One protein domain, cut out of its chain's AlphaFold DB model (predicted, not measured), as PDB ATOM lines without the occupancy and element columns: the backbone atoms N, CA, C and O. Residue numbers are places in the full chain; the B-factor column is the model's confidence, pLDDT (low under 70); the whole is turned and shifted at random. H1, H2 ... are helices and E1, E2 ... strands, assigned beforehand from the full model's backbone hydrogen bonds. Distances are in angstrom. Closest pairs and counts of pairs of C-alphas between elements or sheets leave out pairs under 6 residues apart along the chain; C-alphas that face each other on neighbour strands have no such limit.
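AT A GLANCE: This is residues 19 to 155 of the 213 residues of the protein "Transcriptional regulator" of Litorimonas taeanensis (UniProt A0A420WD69). The body is a cluster of crossed helices with H3 in its middle: H2, H4 and H5 pack on H3, and H6 packs crosswise on H2. H1 lies along the outside of this body on one side, touching no helix but coming close to H3, where the C-alphas of Phe 30 and Pro 67 are 6.7 A apart, and the small strand hairpin E1 and E2 sits at the opposite side. The printed part has 137 residues, with six named helices and two named strands in the order H1, H2, H3, H4, H5, E1, E2, H6; the sheet E1 - E2 is antiparallel, and the class is mostly helix. The whole is compact, with a radius of gyration of the C-alphas of 14.3 A and spans of 40 by 39 by 27 A.

HOW THE PARTS SIT: H1, residues 19 to 36, and H2, residues 41 to 56, are near each other, with closest C-alphas 8.3 A apart. H2 touches H3, residues 67 to 78, with residues 42 to 47 alone; their closest C-alphas, of Gly 43 and Ala 74, are 4.4 A apart, and they run opposite ways at a steep tilt of 53 degrees. H3 touches H4, residues 83 to 91, at a steep tilt of 48 degrees, opposite ways, closest at the C-alphas of Leu 68 and Met 90, 5.7 A. H5, residues 102 to 116, touches H3 about perpendicular at 73 degrees, with residues 106 to 110 of H5 alone; the closest C-alphas are those of Ala 69 and Tyr 106, 5.6 A. The hairpin of E1, residues 122 to 124, and E2, residues 128 to 130, is antiparallel, with N 124 and O 128 at 2.8 A and N 122 and O 130 at 2.9 A, within hydrogen-bond range. H6, residues 134 to 147, touches H2 about perpendicular at 75 degrees, with residues 42 to 49 of H2 alone; the closest C-alphas, of Leu 46 and Ala 141, are 5.8 A apart. H1 and H6 are apart. In H1, H2, H4 and H6 every O i to N i+4 pair is within hydrogen-bond range; in H3 it is 7 of 8 and in H5 10 of 11.

IN THESE COORDINATES: H1 begins at C-alpha 19, (-58.665, 4.471, 36.387), and is 25.3 A long from first to last C-alpha. H2 is 22.9 A, H3 17.5 A, H4 12.3 A and H5 22.2 A. H6 is 20.0 A and ends at C-alpha 147, (-32.291, 14.465, 25.664). E1 is 6.4 A and E2 7.1 A.

THE WHOLE: The two C-alphas farthest apart, of Glu 96 and Asp 147, are 41.0 A from each other. The printed part has no cut, and no link is long. The mean pLDDT of the printed part is 87.7; residues 30 to 39, of which 30 to 36 belong to H1, and residue 95 are under 70.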
ATOM      1  N   GLU A  19     -59.861   5.102  36.968       76.19
ATOM      2  CA  GLU A  19     -58.665   4.471  36.387       76.19
ATOM      3  C   GLU A  19     -57.449   5.413  36.431       76.19
ATOM      4  O   GLU A  19     -56.319   4.998  36.695       76.19
ATOM      5  N   ILE A  20     -57.678   6.710  36.216       75.06
ATOM      6  CA  ILE A  20     -56.635   7.738  36.267       75.06
ATOM      7  C   ILE A  20     -56.161   7.940  37.711       75.06
ATOM      8  O   ILE A  20     -54.957   8.047  37.944       75.06
ATOM      9  N   LEU A  21     -57.083   7.943  38.678       76.06
ATOM     10  CA  LEU A  21     -56.768   8.013  40.106       76.06
ATOM     11  C   LEU A  21     -55.958   6.805  40.577       76.06
ATOM     12  O   LEU A  21     -54.966   6.985  41.277       76.06
ATOM     13  N   GLU A  22     -56.338   5.592  40.176       72.62
ATOM     14  CA  GLU A  22     -55.624   4.360  40.530       72.62
ATOM     15  C   GLU A  22     -54.204   4.354  39.942       72.62
ATOM     16  O   GLU A  22     -53.243   4.051  40.650       72.62
ATOM     17  N   ASN A  23     -54.037   4.788  38.688       74.88
ATOM     18  CA  ASN A  23     -52.718   4.936  38.070       74.88
ATOM     19  C   ASN A  23     -51.875   6.038  38.730       74.88
ATOM     20  O   ASN A  23     -50.679   5.851  38.952       74.88
ATOM     21  N   TYR A  24     -52.477   7.183  39.066       79.44
ATOM     22  CA  TYR A  24     -51.787   8.267  39.765       79.44
ATOM     23  C   TYR A  24     -51.344   7.832  41.165       79.44
ATOM     24  O   TYR A  24     -50.183   8.016  41.519       79.44
ATOM     25  N   ALA A  25     -52.233   7.199  41.932       76.81
ATOM     26  CA  ALA A  25     -51.924   6.665  43.252       76.81
ATOM     27  C   ALA A  25     -50.826   5.597  43.182       76.81
ATOM     28  O   ALA A  25     -49.905   5.639  43.987       76.81
ATOM     29  N   ALA A  26     -50.857   4.703  42.187       72.50
ATOM     30  CA  ALA A  26     -49.804   3.710  41.978       72.50
ATOM     31  C   ALA A  26     -48.446   4.349  41.636       72.50
ATOM     32  O   ALA A  26     -47.415   3.880  42.111       72.50
ATOM     33  N   ASN A  27     -48.433   5.429  40.848       70.50
ATOM     34  CA  ASN A  27     -47.210   6.167  40.524       70.50
ATOM     35  C   ASN A  27     -46.668   6.936  41.736       70.50
ATOM     36  O   ASN A  27     -45.467   6.921  41.980       70.50
ATOM     37  N   VAL A  28     -47.540   7.586  42.509       71.75
ATOM     38  CA  VAL A  28     -47.160   8.302  43.733       71.75
ATOM     39  C   VAL A  28     -46.676   7.330  44.809       71.75
ATOM     40  O   VAL A  28     -45.637   7.577  45.408       71.75
ATOM     41  N   ASP A  29     -47.359   6.203  45.014       71.69
ATOM     42  CA  ASP A  29     -46.927   5.143  45.935       71.69
ATOM     43  C   ASP A  29     -45.591   4.538  45.490       71.69
ATOM     44  O   ASP A  29     -44.708   4.313  46.310       71.69
ATOM     45  N   PHE A  30     -45.387   4.345  44.184       65.00
ATOM     46  CA  PHE A  30     -44.092   3.936  43.644       65.00
ATOM     47  C   PHE A  30     -42.986   4.951  43.959       65.00
ATOM     48  O   PHE A  30     -41.939   4.540  44.447       65.00
ATOM     49  N   LEU A  31     -43.232   6.250  43.758       65.00
ATOM     50  CA  LEU A  31     -42.286   7.326  44.088       65.00
ATOM     51  C   LEU A  31     -42.003   7.417  45.599       65.00
ATOM     52  O   LEU A  31     -40.865   7.621  46.012       65.00
ATOM     53  N   PHE A  32     -43.016   7.240  46.452       62.06
ATOM     54  CA  PHE A  32     -42.827   7.224  47.907       62.06
ATOM     55  C   PHE A  32     -42.067   5.980  48.370       62.06
ATOM     56  O   PHE A  32     -41.178   6.079  49.216       62.06
ATOM     57  N   ARG A  33     -42.353   4.817  47.779       61.06
ATOM     58  CA  ARG A  33     -41.572   3.599  48.008       61.06
ATOM     59  C   ARG A  33     -40.167   3.719  47.435       61.06
ATOM     60  O   ARG A  33     -39.276   3.103  47.985       61.06
ATOM     61  N   GLU A  34     -39.927   4.494  46.386       55.56
ATOM     62  CA  GLU A  34     -38.582   4.801  45.881       55.56
ATOM     63  C   GLU A  34     -37.802   5.690  46.861       55.56
ATOM     64  O   GLU A  34     -36.633   5.433  47.123       55.56
ATOM     65  N   GLN A  35     -38.457   6.670  47.495       54.53
ATOM     66  CA  GLN A  35     -37.841   7.431  48.591       54.53
ATOM     67  C   GLN A  35     -37.555   6.581  49.841       54.53
ATOM     68  O   GLN A  35     -36.710   6.965  50.648       54.53
ATOM     69  N   GLN A  36     -38.252   5.453  50.018       53.44
ATOM     70  CA  GLN A  36     -38.127   4.576  51.189       53.44
ATOM     71  C   GLN A  36     -37.421   3.231  50.929       53.44
ATOM     72  O   GLN A  36     -37.117   2.535  51.892       53.44
ATOM     73  N   SER A  37     -37.157   2.830  49.679       48.09
ATOM     74  CA  SER A  37     -36.641   1.494  49.332       48.09
ATOM     75  C   SER A  37     -35.568   1.536  48.246       48.09
ATOM     76  O   SER A  37     -35.503   2.480  47.468       48.09
ATOM     77  N   ASP A  38     -34.760   0.472  48.207       54.06
ATOM     78  CA  ASP A  38     -33.555   0.188  47.408       54.06
ATOM     79  C   ASP A  38     -33.682   0.276  45.868       54.06
ATOM     80  O   ASP A  38     -32.998  -0.440  45.129       54.06
ATOM     81  N   PHE A  39     -34.540   1.140  45.322       59.88
ATOM     82  CA  PHE A  39     -34.466   1.467  43.908       59.88
ATOM     83  C   PHE A  39     -33.157   2.202  43.650       59.88
ATOM     84  O   PHE A  39     -32.969   3.364  43.999       59.88
ATOM     85  N   THR A  40     -32.221   1.505  43.010       71.38
ATOM     86  CA  THR A  40     -31.053   2.179  42.453       71.38
ATOM     87  C   THR A  40     -31.545   3.244  41.470       71.38
ATOM     88  O   THR A  40     -32.473   2.990  40.702       71.38
ATOM     89  N   GLU A  41     -30.915   4.421  41.451       77.44
ATOM     90  CA  GLU A  41     -31.247   5.522  40.524       77.44
ATOM     91  C   GLU A  41     -31.391   5.028  39.065       77.44
ATOM     92  O   GLU A  41     -32.261   5.455  38.310       77.44
ATOM     93  N   LYS A  42     -30.586   4.020  38.700       80.25
ATOM     94  CA  LYS A  42     -30.622   3.340  37.400       80.25
ATOM     95  C   LYS A  42     -31.920   2.570  37.148       80.25
ATOM     96  O   LYS A  42     -32.406   2.552  36.023       80.25
ATOM     97  N   GLY A  43     -32.479   1.918  38.166       85.12
ATOM     98  CA  GLY A  43     -33.744   1.192  38.064       85.12
ATOM     99  C   GLY A  43     -34.916   2.111  37.724       85.12
ATOM    100  O   GLY A  43     -35.769   1.737  36.916       85.12
ATOM    101  N   PHE A  44     -34.931   3.325  38.280       85.19
ATOM    102  CA  PHE A  44     -35.958   4.322  37.984       85.19
ATOM    103  C   PHE A  44     -35.848   4.847  36.554       85.19
ATOM    104  O   PHE A  44     -36.829   4.818  35.811       85.19
ATOM    105  N   ASP A  45     -34.645   5.240  36.123       89.88
ATOM    106  CA  ASP A  45     -34.411   5.718  34.755       89.88
ATOM    107  C   ASP A  45     -34.864   4.683  33.708       89.88
ATOM    108  O   ASP A  45     -35.509   5.019  32.711       89.88
ATOM    109  N   LEU A  46     -34.591   3.402  33.970       92.50
ATOM    110  CA  LEU A  46     -35.028   2.289  33.130       92.50
ATOM    111  C   LEU A  46     -36.546   2.110  33.115       92.50
ATOM    112  O   LEU A  46     -37.119   1.845  32.054       92.50
ATOM    113  N   PHE A  47     -37.202   2.246  34.270       92.94
ATOM    114  CA  PHE A  47     -38.657   2.198  34.362       92.94
ATOM    115  C   PHE A  47     -39.295   3.321  33.538       92.94
ATOM    116  O   PHE A  47     -40.157   3.041  32.704       92.94
ATOM    117  N   VAL A  48     -38.832   4.562  33.714       92.06
ATOM    118  CA  VAL A  48     -39.353   5.730  32.991       92.06
ATOM    119  C   VAL A  48     -39.143   5.578  31.485       92.06
ATOM    120  O   VAL A  48     -40.085   5.790  30.723       92.06
ATOM    121  N   LEU A  49     -37.953   5.151  31.048       95.06
ATOM    122  CA  LEU A  49     -37.681   4.853  29.638       95.06
ATOM    123  C   LEU A  49     -38.673   3.822  29.087       95.06
ATOM    124  O   LEU A  49     -39.320   4.061  28.068       95.06
ATOM    125  N   CYS A  50     -38.796   2.668  29.747       94.81
ATOM    126  CA  CYS A  50     -39.653   1.583  29.274       94.81
ATOM    127  C   CYS A  50     -41.123   1.998  29.235       94.81
ATOM    128  O   CYS A  50     -41.843   1.610  28.314       94.81
ATOM    129  N   LYS A  51     -41.560   2.809  30.203       93.81
ATOM    130  CA  LYS A  51     -42.920   3.334  30.234       93.81
ATOM    131  C   LYS A  51     -43.175   4.309  29.088       93.81
ATOM    132  O   LYS A  51     -44.172   4.171  28.389       93.81
ATOM    133  N   ALA A  52     -42.237   5.217  28.827       93.81
ATOM    134  CA  ALA A  52     -42.335   6.150  27.710       93.81
ATOM    135  C   ALA A  52     -42.370   5.427  26.351       93.81
ATOM    136  O   ALA A  52     -43.153   5.792  25.477       93.81
ATOM    137  N   VAL A  53     -41.572   4.367  26.187       94.69
ATOM    138  CA  VAL A  53     -41.592   3.511  24.988       94.69
ATOM    139  C   VAL A  53     -42.918   2.756  24.851       94.69
ATOM    140  O   VAL A  53     -43.462   2.660  23.752       94.69
ATOM    141  N   GLU A  54     -43.460   2.235  25.954       93.25
ATOM    142  CA  GLU A  54     -44.774   1.592  25.967       93.25
ATOM    143  C   GLU A  54     -45.890   2.560  25.543       93.25
ATOM    144  O   GLU A  54     -46.712   2.217  24.689       93.25
ATOM    145  N   ASP A  55     -45.906   3.762  26.116       91.19
ATOM    146  CA  ASP A  55     -46.948   4.762  25.883       91.19
ATOM    147  C   ASP A  55     -46.874   5.367  24.475       91.19
ATOM    148  O   ASP A  55     -47.908   5.691  23.886       91.19
ATOM    149  N   ALA A  56     -45.671   5.459  23.900       91.88
ATOM    150  CA  ALA A  56     -45.455   5.956  22.544       91.88
ATOM    151  C   ALA A  56     -45.969   5.005  21.453       91.88
ATOM    152  O   ALA A  56     -46.197   5.447  20.325       91.88
ATOM    153  N   HIS A  57     -46.162   3.712  21.752       89.88
ATOM    154  CA  HIS A  57     -46.521   2.727  20.735       89.88
ATOM    155  C   HIS A  57     -47.780   1.902  21.078       89.88
ATOM    156  O   HIS A  57     -47.750   1.070  21.989       89.88
ATOM    157  N   PRO A  58     -48.880   1.992  20.293       86.94
ATOM    158  CA  PRO A  58     -50.144   1.300  20.588       86.94
ATOM    159  C   PRO A  58     -50.037  -0.224  20.749       86.94
ATOM    160  O   PRO A  58     -50.790  -0.823  21.519       86.94
ATOM    161  N   LEU A  59     -49.106  -0.869  20.033       84.00
ATOM    162  CA  LEU A  59     -48.870  -2.314  20.168       84.00
ATOM    163  C   LEU A  59     -48.194  -2.682  21.495       84.00
ATOM    164  O   LEU A  59     -48.425  -3.778  22.007       84.00
ATOM    165  N   LEU A  60     -47.379  -1.779  22.050       86.81
ATOM    166  CA  LEU A  60     -46.692  -1.986  23.320       86.81
ATOM    167  C   LEU A  60     -47.578  -1.629  24.504       86.81
ATOM    168  O   LEU A  60     -47.521  -2.349  25.489       86.81
ATOM    169  N   LYS A  61     -48.468  -0.634  24.378       83.31
ATOM    170  CA  LYS A  61     -49.409  -0.204  25.432       83.31
ATOM    171  C   LYS A  61     -50.227  -1.340  26.067       83.31
ATOM    172  O   LYS A  61     -50.663  -1.249  27.209       83.31
ATOM    173  N   ARG A  62     -50.425  -2.445  25.343       77.69
ATOM    174  CA  ARG A  62     -51.104  -3.656  25.841       77.69
ATOM    175  C   ARG A  62     -50.237  -4.536  26.747       77.69
ATOM    176  O   ARG A  62     -50.737  -5.528  27.270       77.69
ATOM    177  N   ALA A  63     -48.944  -4.253  26.881       76.50
ATOM    178  CA  ALA A  63     -48.053  -5.004  27.753       76.50
ATOM    179  C   ALA A  63     -48.389  -4.738  29.228       76.50
ATOM    180  O   ALA A  63     -48.294  -5.656  30.041       76.50
ATOM    181  N   GLY A  64     -48.853  -3.536  29.571       82.50
ATOM    182  CA  GLY A  64     -49.167  -3.166  30.946       82.50
ATOM    183  C   GLY A  64     -47.901  -3.146  31.795       82.50
ATOM    184  O   GLY A  64     -47.840  -3.822  32.832       82.50
ATOM    185  N   PHE A  65     -46.876  -2.445  31.304       87.62
ATOM    186  CA  PHE A  65     -45.624  -2.201  32.000       87.62
ATOM    187  C   PHE A  65     -45.900  -1.284  33.196       87.62
ATOM    188  O   PHE A  65     -46.380  -0.156  33.064       87.62
ATOM    189  N   GLY A  66     -45.646  -1.814  34.389       89.44
ATOM    190  CA  GLY A  66     -45.921  -1.149  35.659       89.44
ATOM    191  C   GLY A  66     -44.781  -1.336  36.660       89.44
ATOM    192  O   GLY A  66     -43.767  -1.953  36.322       89.44
ATOM    193  N   PRO A  67     -44.940  -0.856  37.902       88.94
ATOM    194  CA  PRO A  67     -43.872  -0.826  38.908       88.94
ATOM    195  C   PRO A  67     -43.160  -2.167  39.132       88.94
ATOM    196  O   PRO A  67     -41.933  -2.240  39.185       88.94
ATOM    197  N   LEU A  68     -43.925  -3.262  39.185       90.81
ATOM    198  CA  LEU A  68     -43.379  -4.611  39.362       90.81
ATOM    199  C   LEU A  68     -42.518  -5.072  38.174       90.81
ATOM    200  O   LEU A  68     -41.509  -5.744  38.374       90.81
ATOM    201  N   ALA A  69     -42.862  -4.670  36.947       92.69
ATOM    202  CA  ALA A  69     -42.014  -4.905  35.778       92.69
ATOM    203  C   ALA A  69     -40.712  -4.084  35.861       92.69
ATOM    204  O   ALA A  69     -39.645  -4.597  35.524       92.69
ATOM    205  N   GLY A  70     -40.788  -2.851  36.375       92.06
ATOM    206  CA  GLY A  70     -39.618  -2.016  36.664       92.06
ATOM    207  C   GLY A  70     -38.652  -2.664  37.662       92.06
ATOM    208  O   GLY A  70     -37.449  -2.686  37.421       92.06
ATOM    209  N   ARG A  71     -39.170  -3.282  38.734       92.00
ATOM    210  CA  ARG A  71     -38.352  -4.011  39.727       92.00
ATOM    211  C   ARG A  71     -37.600  -5.193  39.124       92.00
ATOM    212  O   ARG A  71     -36.407  -5.351  39.367       92.00
ATOM    213  N   ILE A  72     -38.274  -5.995  38.295       94.06
ATOM    214  CA  ILE A  72     -37.620  -7.087  37.557       94.06
ATOM    215  C   ILE A  72     -36.488  -6.541  36.689       94.06
ATOM    216  O   ILE A  72     -35.402  -7.116  36.657       94.06
ATOM    217  N   LEU A  73     -36.740  -5.439  35.982       94.75
ATOM    218  CA  LEU A  73     -35.751  -4.841  35.097       94.75
ATOM    219  C   LEU A  73     -34.518  -4.348  35.861       94.75
ATOM    220  O   LEU A  73     -33.394  -4.631  35.443       94.75
ATOM    221  N   ALA A  74     -34.725  -3.667  36.989       92.62
ATOM    222  CA  ALA A  74     -33.647  -3.230  37.868       92.62
ATOM    223  C   ALA A  74     -32.807  -4.424  38.349       92.62
ATOM    224  O   ALA A  74     -31.589  -4.428  38.172       92.62
ATOM    225  N   ALA A  75     -33.462  -5.485  38.834       94.31
ATOM    226  CA  ALA A  75     -32.787  -6.698  39.288       94.31
ATOM    227  C   ALA A  75     -31.961  -7.363  38.171       94.31
ATOM    228  O   ALA A  75     -30.823  -7.769  38.401       94.31
ATOM    229  N   LEU A  76     -32.487  -7.451  36.945       95.88
ATOM    230  CA  LEU A  76     -31.766  -8.041  35.808       95.88
ATOM    231  C   LEU A  76     -30.570  -7.203  35.329       95.88
ATOM    232  O   LEU A  76     -29.655  -7.740  34.708       95.88
ATOM    233  N   CYS A  77     -30.531  -5.899  35.615       94.19
ATOM    234  CA  CYS A  77     -29.383  -5.059  35.256       94.19
ATOM    235  C   CYS A  77     -28.141  -5.341  36.116       94.19
ATOM    236  O   CYS A  77     -27.007  -5.111  35.671       94.19
ATOM    237  N   GLU A  78     -28.343  -5.882  37.320       93.06
ATOM    238  CA  GLU A  78     -27.275  -6.313  38.227       93.06
ATOM    239  C   GLU A  78     -26.614  -7.620  37.773       93.06
ATOM    240  O   GLU A  78     -25.448  -7.863  38.081       93.06
ATOM    241  N   GLY A  79     -27.331  -8.444  37.010       95.25
ATOM    242  CA  GLY A  79     -26.856  -9.718  36.485       95.25
ATOM    243  C   GLY A  79     -27.995 -10.711  36.307       95.25
ATOM    244  O   GLY A  79     -29.163 -10.392  36.532       95.25
ATOM    245  N   SER A  80     -27.650 -11.938  35.924       97.44
ATOM    246  CA  SER A  80     -28.631 -13.010  35.785       97.44
ATOM    247  C   SER A  80     -29.296 -13.305  37.131       97.44
ATOM    248  O   SER A  80     -28.632 -13.350  38.170       97.44
ATOM    249  N   LYS A  81     -30.613 -13.521  37.121       97.69
ATOM    250  CA  LYS A  81     -31.399 -13.788  38.331       97.69
ATOM    251  C   LYS A  81     -32.206 -15.065  38.170       97.69
ATOM    252  O   LYS A  81     -32.803 -15.325  37.122       97.69
ATOM    253  N   THR A  82     -32.262 -15.848  39.237       97.38
ATOM    254  CA  THR A  82     -33.194 -16.972  39.349       97.38
ATOM    255  C   THR A  82     -34.631 -16.464  39.435       97.38
ATOM    256  O   THR A  82     -34.888 -15.320  39.820       97.38
ATOM    257  N   LYS A  83     -35.600 -17.330  39.126       95.75
ATOM    258  CA  LYS A  83     -37.024 -16.991  39.269       95.75
ATOM    259  C   LYS A  83     -37.377 -16.564  40.699       95.75
ATOM    260  O   LYS A  83     -38.118 -15.604  40.877       95.75
ATOM    261  N   ARG A  84     -36.789 -17.233  41.696       94.00
ATOM    262  CA  ARG A  84     -36.946 -16.906  43.119       94.00
ATOM    263  C   ARG A  84     -36.382 -15.527  43.461       94.00
ATOM    264  O   ARG A  84     -37.071 -14.747  44.098       94.00
ATOM    265  N   GLN A  85     -35.181 -15.194  42.988       94.94
ATOM    266  CA  GLN A  85     -34.596 -13.867  43.221       94.94
ATOM    267  C   GLN A  85     -35.437 -12.748  42.594       94.94
ATOM    268  O   GLN A  85     -35.580 -11.681  43.181       94.94
ATOM    269  N   LEU A  86     -36.018 -12.983  41.412       95.38
ATOM    270  CA  LEU A  86     -36.936 -12.021  40.799       95.38
ATOM    271  C   LEU A  86     -38.244 -11.892  41.582       95.38
ATOM    272  O   LEU A  86     -38.768 -10.791  41.713       95.38
ATOM    273  N   TYR A  87     -38.759 -12.999  42.110       93.62
ATOM    274  CA  TYR A  87     -39.935 -12.996  42.969       93.62
ATOM    275  C   TYR A  87     -39.702 -12.186  44.250       93.62
ATOM    276  O   TYR A  87     -40.495 -11.305  44.575       93.62
ATOM    277  N   GLU A  88     -38.581 -12.431  44.930       91.50
ATOM    278  CA  GLU A  88     -38.156 -11.686  46.119       91.50
ATOM    279  C   GLU A  88     -37.990 -10.192  45.796       91.50
ATOM    280  O   GLU A  88     -38.510  -9.348  46.518       91.50
ATOM    281  N   ALA A  89     -37.385  -9.846  44.652       90.44
ATOM    282  CA  ALA A  89     -37.259  -8.453  44.211       90.44
ATOM    283  C   ALA A  89     -38.616  -7.767  43.959       90.44
ATOM    284  O   ALA A  89     -38.765  -6.563  44.162       90.44
ATOM    285  N   MET A  90     -39.629  -8.513  43.510       90.19
ATOM    286  CA  MET A  90     -40.973  -7.980  43.293       90.19
ATOM    287  C   MET A  90     -41.733  -7.764  44.606       90.19
ATOM    288  O   MET A  90     -42.376  -6.721  44.764       90.19
ATOM    289  N   TYR A  91     -41.658  -8.731  45.524       88.50
ATOM    290  CA  TYR A  91     -42.566  -8.871  46.669       88.50
ATOM    291  C   TYR A  91     -41.866  -8.867  48.034       88.50
ATOM    292  O   TYR A  91     -42.393  -9.450  48.976       88.50
ATOM    293  N   TRP A  92     -40.715  -8.203  48.160       82.31
ATOM    294  CA  TRP A  92     -39.897  -8.227  49.382       82.31
ATOM    295  C   TRP A  92     -40.657  -7.901  50.686       82.31
ATOM    296  O   TRP A  92     -40.306  -8.430  51.734       82.31
ATOM    297  N   ASP A  93     -41.711  -7.084  50.605       79.44
ATOM    298  CA  ASP A  93     -42.494  -6.567  51.741       79.44
ATOM    299  C   ASP A  93     -43.947  -7.096  51.778       79.44
ATOM    300  O   ASP A  93     -44.829  -6.508  52.396       79.44
ATOM    301  N   ASN A  94     -44.263  -8.167  51.042       78.31
ATOM    302  CA  ASN A  94     -45.648  -8.627  50.916       78.31
ATOM    303  C   ASN A  94     -45.907  -9.890  51.749       78.31
ATOM    304  O   ASN A  94     -45.303 -10.932  51.502       78.31
ATOM    305  N   HIS A  95     -46.834  -9.810  52.709       64.38
ATOM    306  CA  HIS A  95     -47.165 -10.922  53.611       64.38
ATOM    307  C   HIS A  95     -47.965 -12.052  52.942       64.38
ATOM    308  O   HIS A  95     -47.849 -13.204  53.357       64.38
ATOM    309  N   GLU A  96     -48.720 -11.749  51.882       75.25
ATOM    310  CA  GLU A  96     -49.432 -12.735  51.055       75.25
ATOM    311  C   GLU A  96     -49.024 -12.590  49.584       75.25
ATOM    312  O   GLU A  96     -49.749 -12.010  48.767       75.25
ATOM    313  N   PRO A  97     -47.820 -13.048  49.214       73.06
ATOM    314  CA  PRO A  97     -47.339 -12.854  47.867       73.06
ATOM    315  C   PRO A  97     -48.006 -13.876  46.913       73.06
ATOM    316  O   PRO A  97     -48.306 -15.010  47.295       73.06
ATOM    317  N   PRO A  98     -48.294 -13.487  45.658       82.19
ATOM    318  CA  PRO A  98     -48.974 -14.346  44.684       82.19
ATOM    319  C   PRO A  98     -48.138 -15.575  44.294       82.19
ATOM    320  O   PRO A  98     -46.955 -15.651  44.593       82.19
ATOM    321  N   LEU A  99     -48.716 -16.536  43.568       83.44
ATOM    322  CA  LEU A  99     -47.978 -17.724  43.107       83.44
ATOM    323  C   LEU A  99     -46.777 -17.356  42.216       83.44
ATOM    324  O   LEU A  99     -46.911 -16.529  41.315       83.44
ATOM    325  N   ASP A 100     -45.659 -18.076  42.353       80.06
ATOM    326  CA  ASP A 100     -44.399 -17.876  41.608       80.06
ATOM    327  C   ASP A 100     -44.551 -17.747  40.083       80.06
ATOM    328  O   ASP A 100     -43.737 -17.103  39.416       80.06
ATOM    329  N   LYS A 101     -45.602 -18.336  39.492       88.38
ATOM    330  CA  LYS A 101     -45.926 -18.203  38.056       88.38
ATOM    331  C   LYS A 101     -46.115 -16.749  37.614       88.38
ATOM    332  O   LYS A 101     -45.971 -16.449  36.432       88.38
ATOM    333  N   ILE A 102     -46.391 -15.842  38.547       91.62
ATOM    334  CA  ILE A 102     -46.524 -14.415  38.275       91.62
ATOM    335  C   ILE A 102     -45.243 -13.804  37.686       91.62
ATOM    336  O   ILE A 102     -45.329 -12.915  36.839       91.62
ATOM    337  N   VAL A 103     -44.060 -14.320  38.049       93.88
ATOM    338  CA  VAL A 103     -42.774 -13.838  37.518       93.88
ATOM    339  C   VAL A 103     -42.727 -13.999  35.999       93.88
ATOM    340  O   VAL A 103     -42.305 -13.082  35.299       93.88
ATOM    341  N   ASP A 104     -43.235 -15.116  35.468       93.38
ATOM    342  CA  ASP A 104     -43.263 -15.369  34.020       93.38
ATOM    343  C   ASP A 104     -44.142 -14.350  33.290       93.38
ATOM    344  O   ASP A 104     -43.791 -13.878  32.207       93.38
ATOM    345  N   VAL A 105     -45.270 -13.976  33.901       92.06
ATOM    346  CA  VAL A 105     -46.194 -12.978  33.352       92.06
ATOM    347  C   VAL A 105     -45.487 -11.635  33.223       92.06
ATOM    348  O   VAL A 105     -45.493 -11.044  32.143       92.06
ATOM    349  N   TYR A 106     -44.829 -11.164  34.284       94.12
ATOM    350  CA  TYR A 106     -44.117  -9.889  34.233       94.12
ATOM    351  C   TYR A 106     -42.870  -9.944  33.341       94.12
ATOM    352  O   TYR A 106     -42.629  -8.992  32.603       94.12
ATOM    353  N   ILE A 107     -42.141 -11.063  33.291       95.38
ATOM    354  CA  ILE A 107     -41.051 -11.261  32.323       95.38
ATOM    355  C   ILE A 107     -41.561 -11.139  30.885       95.38
ATOM    356  O   ILE A 107     -40.916 -10.486  30.066       95.38
ATOM    357  N   CYS A 108     -42.726 -11.701  30.558       92.56
ATOM    358  CA  CYS A 108     -43.334 -11.544  29.235       92.56
ATOM    359  C   CYS A 108     -43.663 -10.080  28.908       92.56
ATOM    360  O   CYS A 108     -43.459  -9.654  27.768       92.56
ATOM    361  N   LYS A 109     -44.120  -9.299  29.894       91.38
ATOM    362  CA  LYS A 109     -44.368  -7.858  29.727       91.38
ATOM    363  C   LYS A 109     -43.074  -7.093  29.452       91.38
ATOM    364  O   LYS A 109     -42.999  -6.364  28.468       91.38
ATOM    365  N   VAL A 110     -42.044  -7.314  30.273       94.94
ATOM    366  CA  VAL A 110     -40.736  -6.654  30.124       94.94
ATOM    367  C   VAL A 110     -40.096  -7.033  28.786       94.94
ATOM    368  O   VAL A 110     -39.634  -6.164  28.051       94.94
ATOM    369  N   ARG A 111     -40.141  -8.317  28.406       95.00
ATOM    370  CA  ARG A 111     -39.606  -8.812  27.129       95.00
ATOM    371  C   ARG A 111     -40.171  -8.093  25.918       95.00
ATOM    372  O   ARG A 111     -39.405  -7.798  25.013       95.00
ATOM    373  N   ARG A 112     -41.479  -7.819  25.884       92.12
ATOM    374  CA  ARG A 112     -42.106  -7.116  24.755       92.12
ATOM    375  C   ARG A 112     -41.501  -5.735  24.538       92.12
ATOM    376  O   ARG A 112     -41.134  -5.408  23.415       92.12
ATOM    377  N   VAL A 113     -41.369  -4.962  25.613       94.44
ATOM    378  CA  VAL A 113     -40.820  -3.602  25.559       94.44
ATOM    379  C   VAL A 113     -39.329  -3.637  25.221       94.44
ATOM    380  O   VAL A 113     -38.880  -2.937  24.319       94.44
ATOM    381  N   LEU A 114     -38.556  -4.505  25.877       95.69
ATOM    382  CA  LEU A 114     -37.113  -4.561  25.649       95.69
ATOM    383  C   LEU A 114     -36.722  -5.162  24.293       95.69
ATOM    384  O   LEU A 114     -35.721  -4.747  23.711       95.69
ATOM    385  N   ALA A 115     -37.492  -6.118  23.767       94.12
ATOM    386  CA  ALA A 115     -37.270  -6.657  22.426       94.12
ATOM    387  C   ALA A 115     -37.425  -5.563  21.363       94.12
ATOM    388  O   ALA A 115     -36.578  -5.476  20.478       94.12
ATOM    389  N   ALA A 116     -38.416  -4.674  21.524       93.88
ATOM    390  CA  ALA A 116     -38.618  -3.518  20.651       93.88
ATOM    391  C   ALA A 116     -37.370  -2.625  20.566       93.88
ATOM    392  O   ALA A 116     -37.053  -2.105  19.503       93.88
ATOM    393  N   MET A 117     -36.632  -2.488  21.670       95.81
ATOM    394  CA  MET A 117     -35.389  -1.707  21.752       95.81
ATOM    395  C   MET A 117     -34.131  -2.527  21.404       95.81
ATOM    396  O   MET A 117     -32.996  -2.081  21.602       95.81
ATOM    397  N   GLY A 118     -34.295  -3.769  20.941       95.94
ATOM    398  CA  GLY A 118     -33.191  -4.675  20.636       95.94
ATOM    399  C   GLY A 118     -32.343  -5.041  21.858       95.94
ATOM    400  O   GLY A 118     -31.121  -5.127  21.729       95.94
ATOM    401  N   CYS A 119     -32.972  -5.205  23.028       96.75
ATOM    402  CA  CYS A 119     -32.348  -5.612  24.294       96.75
ATOM    403  C   CYS A 119     -33.077  -6.827  24.923       96.75
ATOM    404  O   CYS A 119     -33.590  -6.734  26.037       96.75
ATOM    405  N   PRO A 120     -33.207  -7.971  24.228       95.88
ATOM    406  CA  PRO A 120     -34.079  -9.063  24.665       95.88
ATOM    407  C   PRO A 120     -33.600  -9.746  25.960       95.88
ATOM    408  O   PRO A 120     -32.412 -10.001  26.134       95.88
ATOM    409  N   ILE A 121     -34.545 -10.136  26.827       96.25
ATOM    410  CA  ILE A 121     -34.274 -11.024  27.974       96.25
ATOM    411  C   ILE A 121     -34.195 -12.469  27.490       96.25
ATOM    412  O   ILE A 121     -35.163 -12.985  26.915       96.25
ATOM    413  N   VAL A 122     -33.111 -13.160  27.825       96.44
ATOM    414  CA  VAL A 122     -32.909 -14.581  27.515       96.44
ATOM    415  C   VAL A 122     -33.300 -15.462  28.705       96.44
ATOM    416  O   VAL A 122     -33.174 -15.060  29.860       96.44
ATOM    417  N   THR A 123     -33.841 -16.653  28.432       97.00
ATOM    418  CA  THR A 123     -34.058 -17.679  29.469       97.00
ATOM    419  C   THR A 123     -32.806 -18.542  29.562       97.00
ATOM    420  O   THR A 123     -32.371 -19.097  28.555       97.00
ATOM    421  N   LEU A 124     -32.274 -18.706  30.769       96.62
ATOM    422  CA  LEU A 124     -31.237 -19.678  31.090       96.62
ATOM    423  C   LEU A 124     -31.915 -20.918  31.689       96.62
ATOM    424  O   LEU A 124     -32.364 -20.892  32.838       96.62
ATOM    425  N   TRP A 125     -32.053 -21.990  30.907       94.25
ATOM    426  CA  TRP A 125     -32.775 -23.199  31.324       94.25
ATOM    427  C   TRP A 125     -32.193 -23.801  32.608       94.25
ATOM    428  O   TRP A 125     -30.994 -24.040  32.699       94.25
ATOM    429  N   GLY A 126     -33.051 -24.025  33.608       93.81
ATOM    430  CA  GLY A 126     -32.646 -24.524  34.928       93.81
ATOM    431  C   GLY A 126     -31.981 -23.485  35.842       93.81
ATOM    432  O   GLY A 126     -31.689 -23.808  36.987       93.81
ATOM    433  N   VAL A 127     -31.777 -22.248  35.373       96.00
ATOM    434  CA  VAL A 127     -31.082 -21.190  36.124       96.00
ATOM    435  C   VAL A 127     -31.999 -19.993  36.369       96.00
ATOM    436  O   VAL A 127     -32.205 -19.599  37.514       96.00
ATOM    437  N   GLY A 128     -32.592 -19.418  35.321       96.62
ATOM    438  CA  GLY A 128     -33.414 -18.213  35.442       96.62
ATOM    439  C   GLY A 128     -33.418 -17.358  34.181       96.62
ATOM    440  O   GLY A 128     -33.639 -17.864  33.081       96.62
ATOM    441  N   TYR A 129     -33.193 -16.056  34.345       98.25
ATOM    442  CA  TYR A 129     -33.254 -15.067  33.270       98.25
ATOM    443  C   TYR A 129     -32.013 -14.188  33.270       98.25
ATOM    444  O   TYR A 129     -31.438 -13.910  34.323       98.25
ATOM    445  N   ASP A 130     -31.637 -13.730  32.082       98.00
ATOM    446  CA  ASP A 130     -30.500 -12.841  31.890       98.00
ATOM    447  C   ASP A 130     -30.815 -11.723  30.893       98.00
ATOM    448  O   ASP A 130     -31.664 -11.873  30.005       98.00
ATOM    449  N   LEU A 131     -30.126 -10.594  31.062       97.62
ATOM    450  CA  LEU A 131     -30.205  -9.431  30.187       97.62
ATOM    451  C   LEU A 131     -28.822  -9.166  29.565       97.62
ATOM    452  O   LEU A 131     -28.059  -8.343  30.085       97.62
ATOM    453  N   PRO A 132     -28.481  -9.834  28.446       97.06
ATOM    454  CA  PRO A 132     -27.139  -9.767  27.864       97.06
ATOM    455  C   PRO A 132     -26.772  -8.343  27.427       97.06
ATOM    456  O   PRO A 132     -25.665  -7.865  27.666       97.06
ATOM    457  N   GLU A 133     -27.748  -7.613  26.884       97.25
ATOM    458  CA  GLU A 133     -27.589  -6.250  26.366       97.25
ATOM    459  C   GLU A 133     -27.760  -5.159  27.442       97.25
ATOM    460  O   GLU A 133     -28.091  -4.011  27.142       97.25
ATOM    461  N   ARG A 134     -27.517  -5.480  28.721       95.50
ATOM    462  CA  ARG A 134     -27.653  -4.539  29.855       95.50
ATOM    463  C   ARG A 134     -26.904  -3.219  29.661       95.50
ATOM    464  O   ARG A 134     -27.449  -2.158  29.946       95.50
ATOM    465  N   LYS A 135     -25.674  -3.256  29.133       95.94
ATOM    466  CA  LYS A 135     -24.873  -2.042  28.878       95.94
ATOM    467  C   LYS A 135     -25.520  -1.144  27.823       95.94
ATOM    468  O   LYS A 135     -25.571   0.068  28.004       95.94
ATOM    469  N   LYS A 136     -26.032  -1.742  26.744       96.94
ATOM    470  CA  LYS A 136     -26.740  -1.029  25.678       96.94
ATOM    471  C   LYS A 136     -28.007  -0.376  26.221       96.94
ATOM    472  O   LYS A 136     -28.227   0.803  25.968       96.94
ATOM    473  N   LEU A 137     -28.794  -1.113  27.004       96.88
ATOM    474  CA  LEU A 137     -30.019  -0.593  27.604       96.88
ATOM    475  C   LEU A 137     -29.748   0.592  28.543       96.88
ATOM    476  O   LEU A 137     -30.450   1.596  28.466       96.88
ATOM    477  N   LEU A 138     -28.713   0.506  29.384       94.94
ATOM    478  CA  LEU A 138     -28.314   1.609  30.262       94.94
ATOM    479  C   LEU A 138     -27.900   2.854  29.466       94.94
ATOM    480  O   LEU A 138     -28.335   3.948  29.798       94.94
ATOM    481  N   ASN A 139     -27.148   2.692  28.375       96.50
ATOM    482  CA  ASN A 139     -26.789   3.811  27.502       96.50
ATOM    483  C   ASN A 139     -28.027   4.457  26.847       96.50
ATOM    484  O   ASN A 139     -28.129   5.678  26.779       96.50
ATOM    485  N   ILE A 140     -29.004   3.653  26.407       97.06
ATOM    486  CA  ILE A 140     -30.282   4.172  25.887       97.06
ATOM    487  C   ILE A 140     -31.012   4.979  26.969       97.06
ATOM    488  O   ILE A 140     -31.523   6.062  26.688       97.06
ATOM    489  N   ALA A 141     -31.042   4.474  28.204       95.69
ATOM    490  CA  ALA A 141     -31.664   5.167  29.328       95.69
ATOM    491  C   ALA A 141     -30.962   6.491  29.651       95.69
ATOM    492  O   ALA A 141     -31.640   7.491  29.869       95.69
ATOM    493  N   GLU A 142     -29.629   6.535  29.608       95.12
ATOM    494  CA  GLU A 142     -28.849   7.763  29.803       95.12
ATOM    495  C   GLU A 142     -29.129   8.808  28.711       95.12
ATOM    496  O   GLU A 142     -29.382   9.973  29.026       95.12
ATOM    497  N   VAL A 143     -29.157   8.400  27.435       96.25
ATOM    498  CA  VAL A 143     -29.508   9.286  26.308       96.25
ATOM    499  C   VAL A 143     -30.930   9.820  26.462       96.25
ATOM    500  O   VAL A 143     -31.153  11.027  26.368       96.25
ATOM    501  N   TYR A 144     -31.891   8.948  26.773       96.12
ATOM    502  CA  TYR A 144     -33.273   9.355  27.009       96.12
ATOM    503  C   TYR A 144     -33.391  10.306  28.205       96.12
ATOM    504  O   TYR A 144     -34.111  11.301  28.141       96.12
ATOM    505  N   ARG A 145     -32.662  10.050  29.296       92.31
ATOM    506  CA  ARG A 145     -32.660  10.911  30.484       92.31
ATOM    507  C   ARG A 145     -32.161  12.318  30.163       92.31
ATOM    508  O   ARG A 145     -32.728  13.284  30.676       92.31
ATOM    509  N   ARG A 146     -31.114  12.427  29.340       95.38
ATOM    510  CA  ARG A 146     -30.500  13.702  28.948       95.38
ATOM    511  C   ARG A 146     -31.354  14.467  27.939       95.38
ATOM    512  O   ARG A 146     -31.647  15.636  28.165       95.38
ATOM    513  N   ASP A 147     -31.764  13.801  26.862       95.88
ATOM    514  CA  ASP A 147     -32.291  14.465  25.664       95.88
ATOM    515  C   ASP A 147     -33.808  14.291  25.493       95.88
ATOM    516  O   ASP A 147     -34.417  14.942  24.649       95.88
ATOM    517  N   ARG A 148     -34.434  13.400  26.278       94.69
ATOM    518  CA  ARG A 148     -35.845  12.983  26.142       94.69
ATOM    519  C   ARG A 148     -36.193  12.432  24.754       94.69
ATOM    520  O   ARG A 148     -37.360  12.397  24.372       94.69
ATOM    521  N   ILE A 149     -35.185  11.952  24.029       94.31
ATOM    522  CA  ILE A 149     -35.327  11.309  22.722       94.31
ATOM    523  C   ILE A 149     -35.577   9.821  22.941       94.31
ATOM    524  O   ILE A 149     -34.762   9.131  23.555       94.31
ATOM    525  N   LEU A 150     -36.715   9.329  22.451       95.44
ATOM    526  CA  LEU A 150     -37.032   7.904  22.485       95.44
ATOM    527  C   LEU A 150     -36.092   7.120  21.557       95.44
ATOM    528  O   LEU A 150     -35.744   7.622  20.489       95.44
ATOM    529  N   PRO A 151     -35.692   5.894  21.937       95.50
ATOM    530  CA  PRO A 151     -34.916   5.039  21.052       95.50
ATOM    531  C   PRO A 151     -35.735   4.621  19.833       95.50
ATOM    532  O   PRO A 151     -36.959   4.480  19.911       95.50
ATOM    533  N   ASP A 152     -35.040   4.318  18.738       94.62
ATOM    534  CA  ASP A 152     -35.651   3.630  17.607       94.62
ATOM    535  C   ASP A 152     -36.181   2.265  18.057       94.62
ATOM    536  O   ASP A 152     -35.461   1.453  18.651       94.62
ATOM    537  N   ILE A 153     -37.457   2.017  17.770       93.50
ATOM    538  CA  ILE A 153     -38.133   0.765  18.102       93.50
ATOM    539  C   ILE A 153     -38.308  -0.094  16.852       93.50
ATOM    540  O   ILE A 153     -38.845   0.349  15.840       93.50
ATOM    541  N   ASN A 154     -37.890  -1.354  16.935       91.62
ATOM    542  CA  ASN A 154     -38.117  -2.354  15.901       91.62
ATOM    543  C   ASN A 154     -39.239  -3.304  16.335       91.62
ATOM    544  O   ASN A 154     -39.042  -4.206  17.151       91.62
ATOM    545  N   LEU A 155     -40.424  -3.111  15.762       86.06
ATOM    546  CA  LEU A 155     -41.616  -3.894  16.086       86.06
ATOM    547  C   LEU A 155     -41.633  -5.276  15.430       86.06
ATOM    548  O   LEU A 155     -42.309  -6.165  15.946       86.06
TER     549      LEU A 155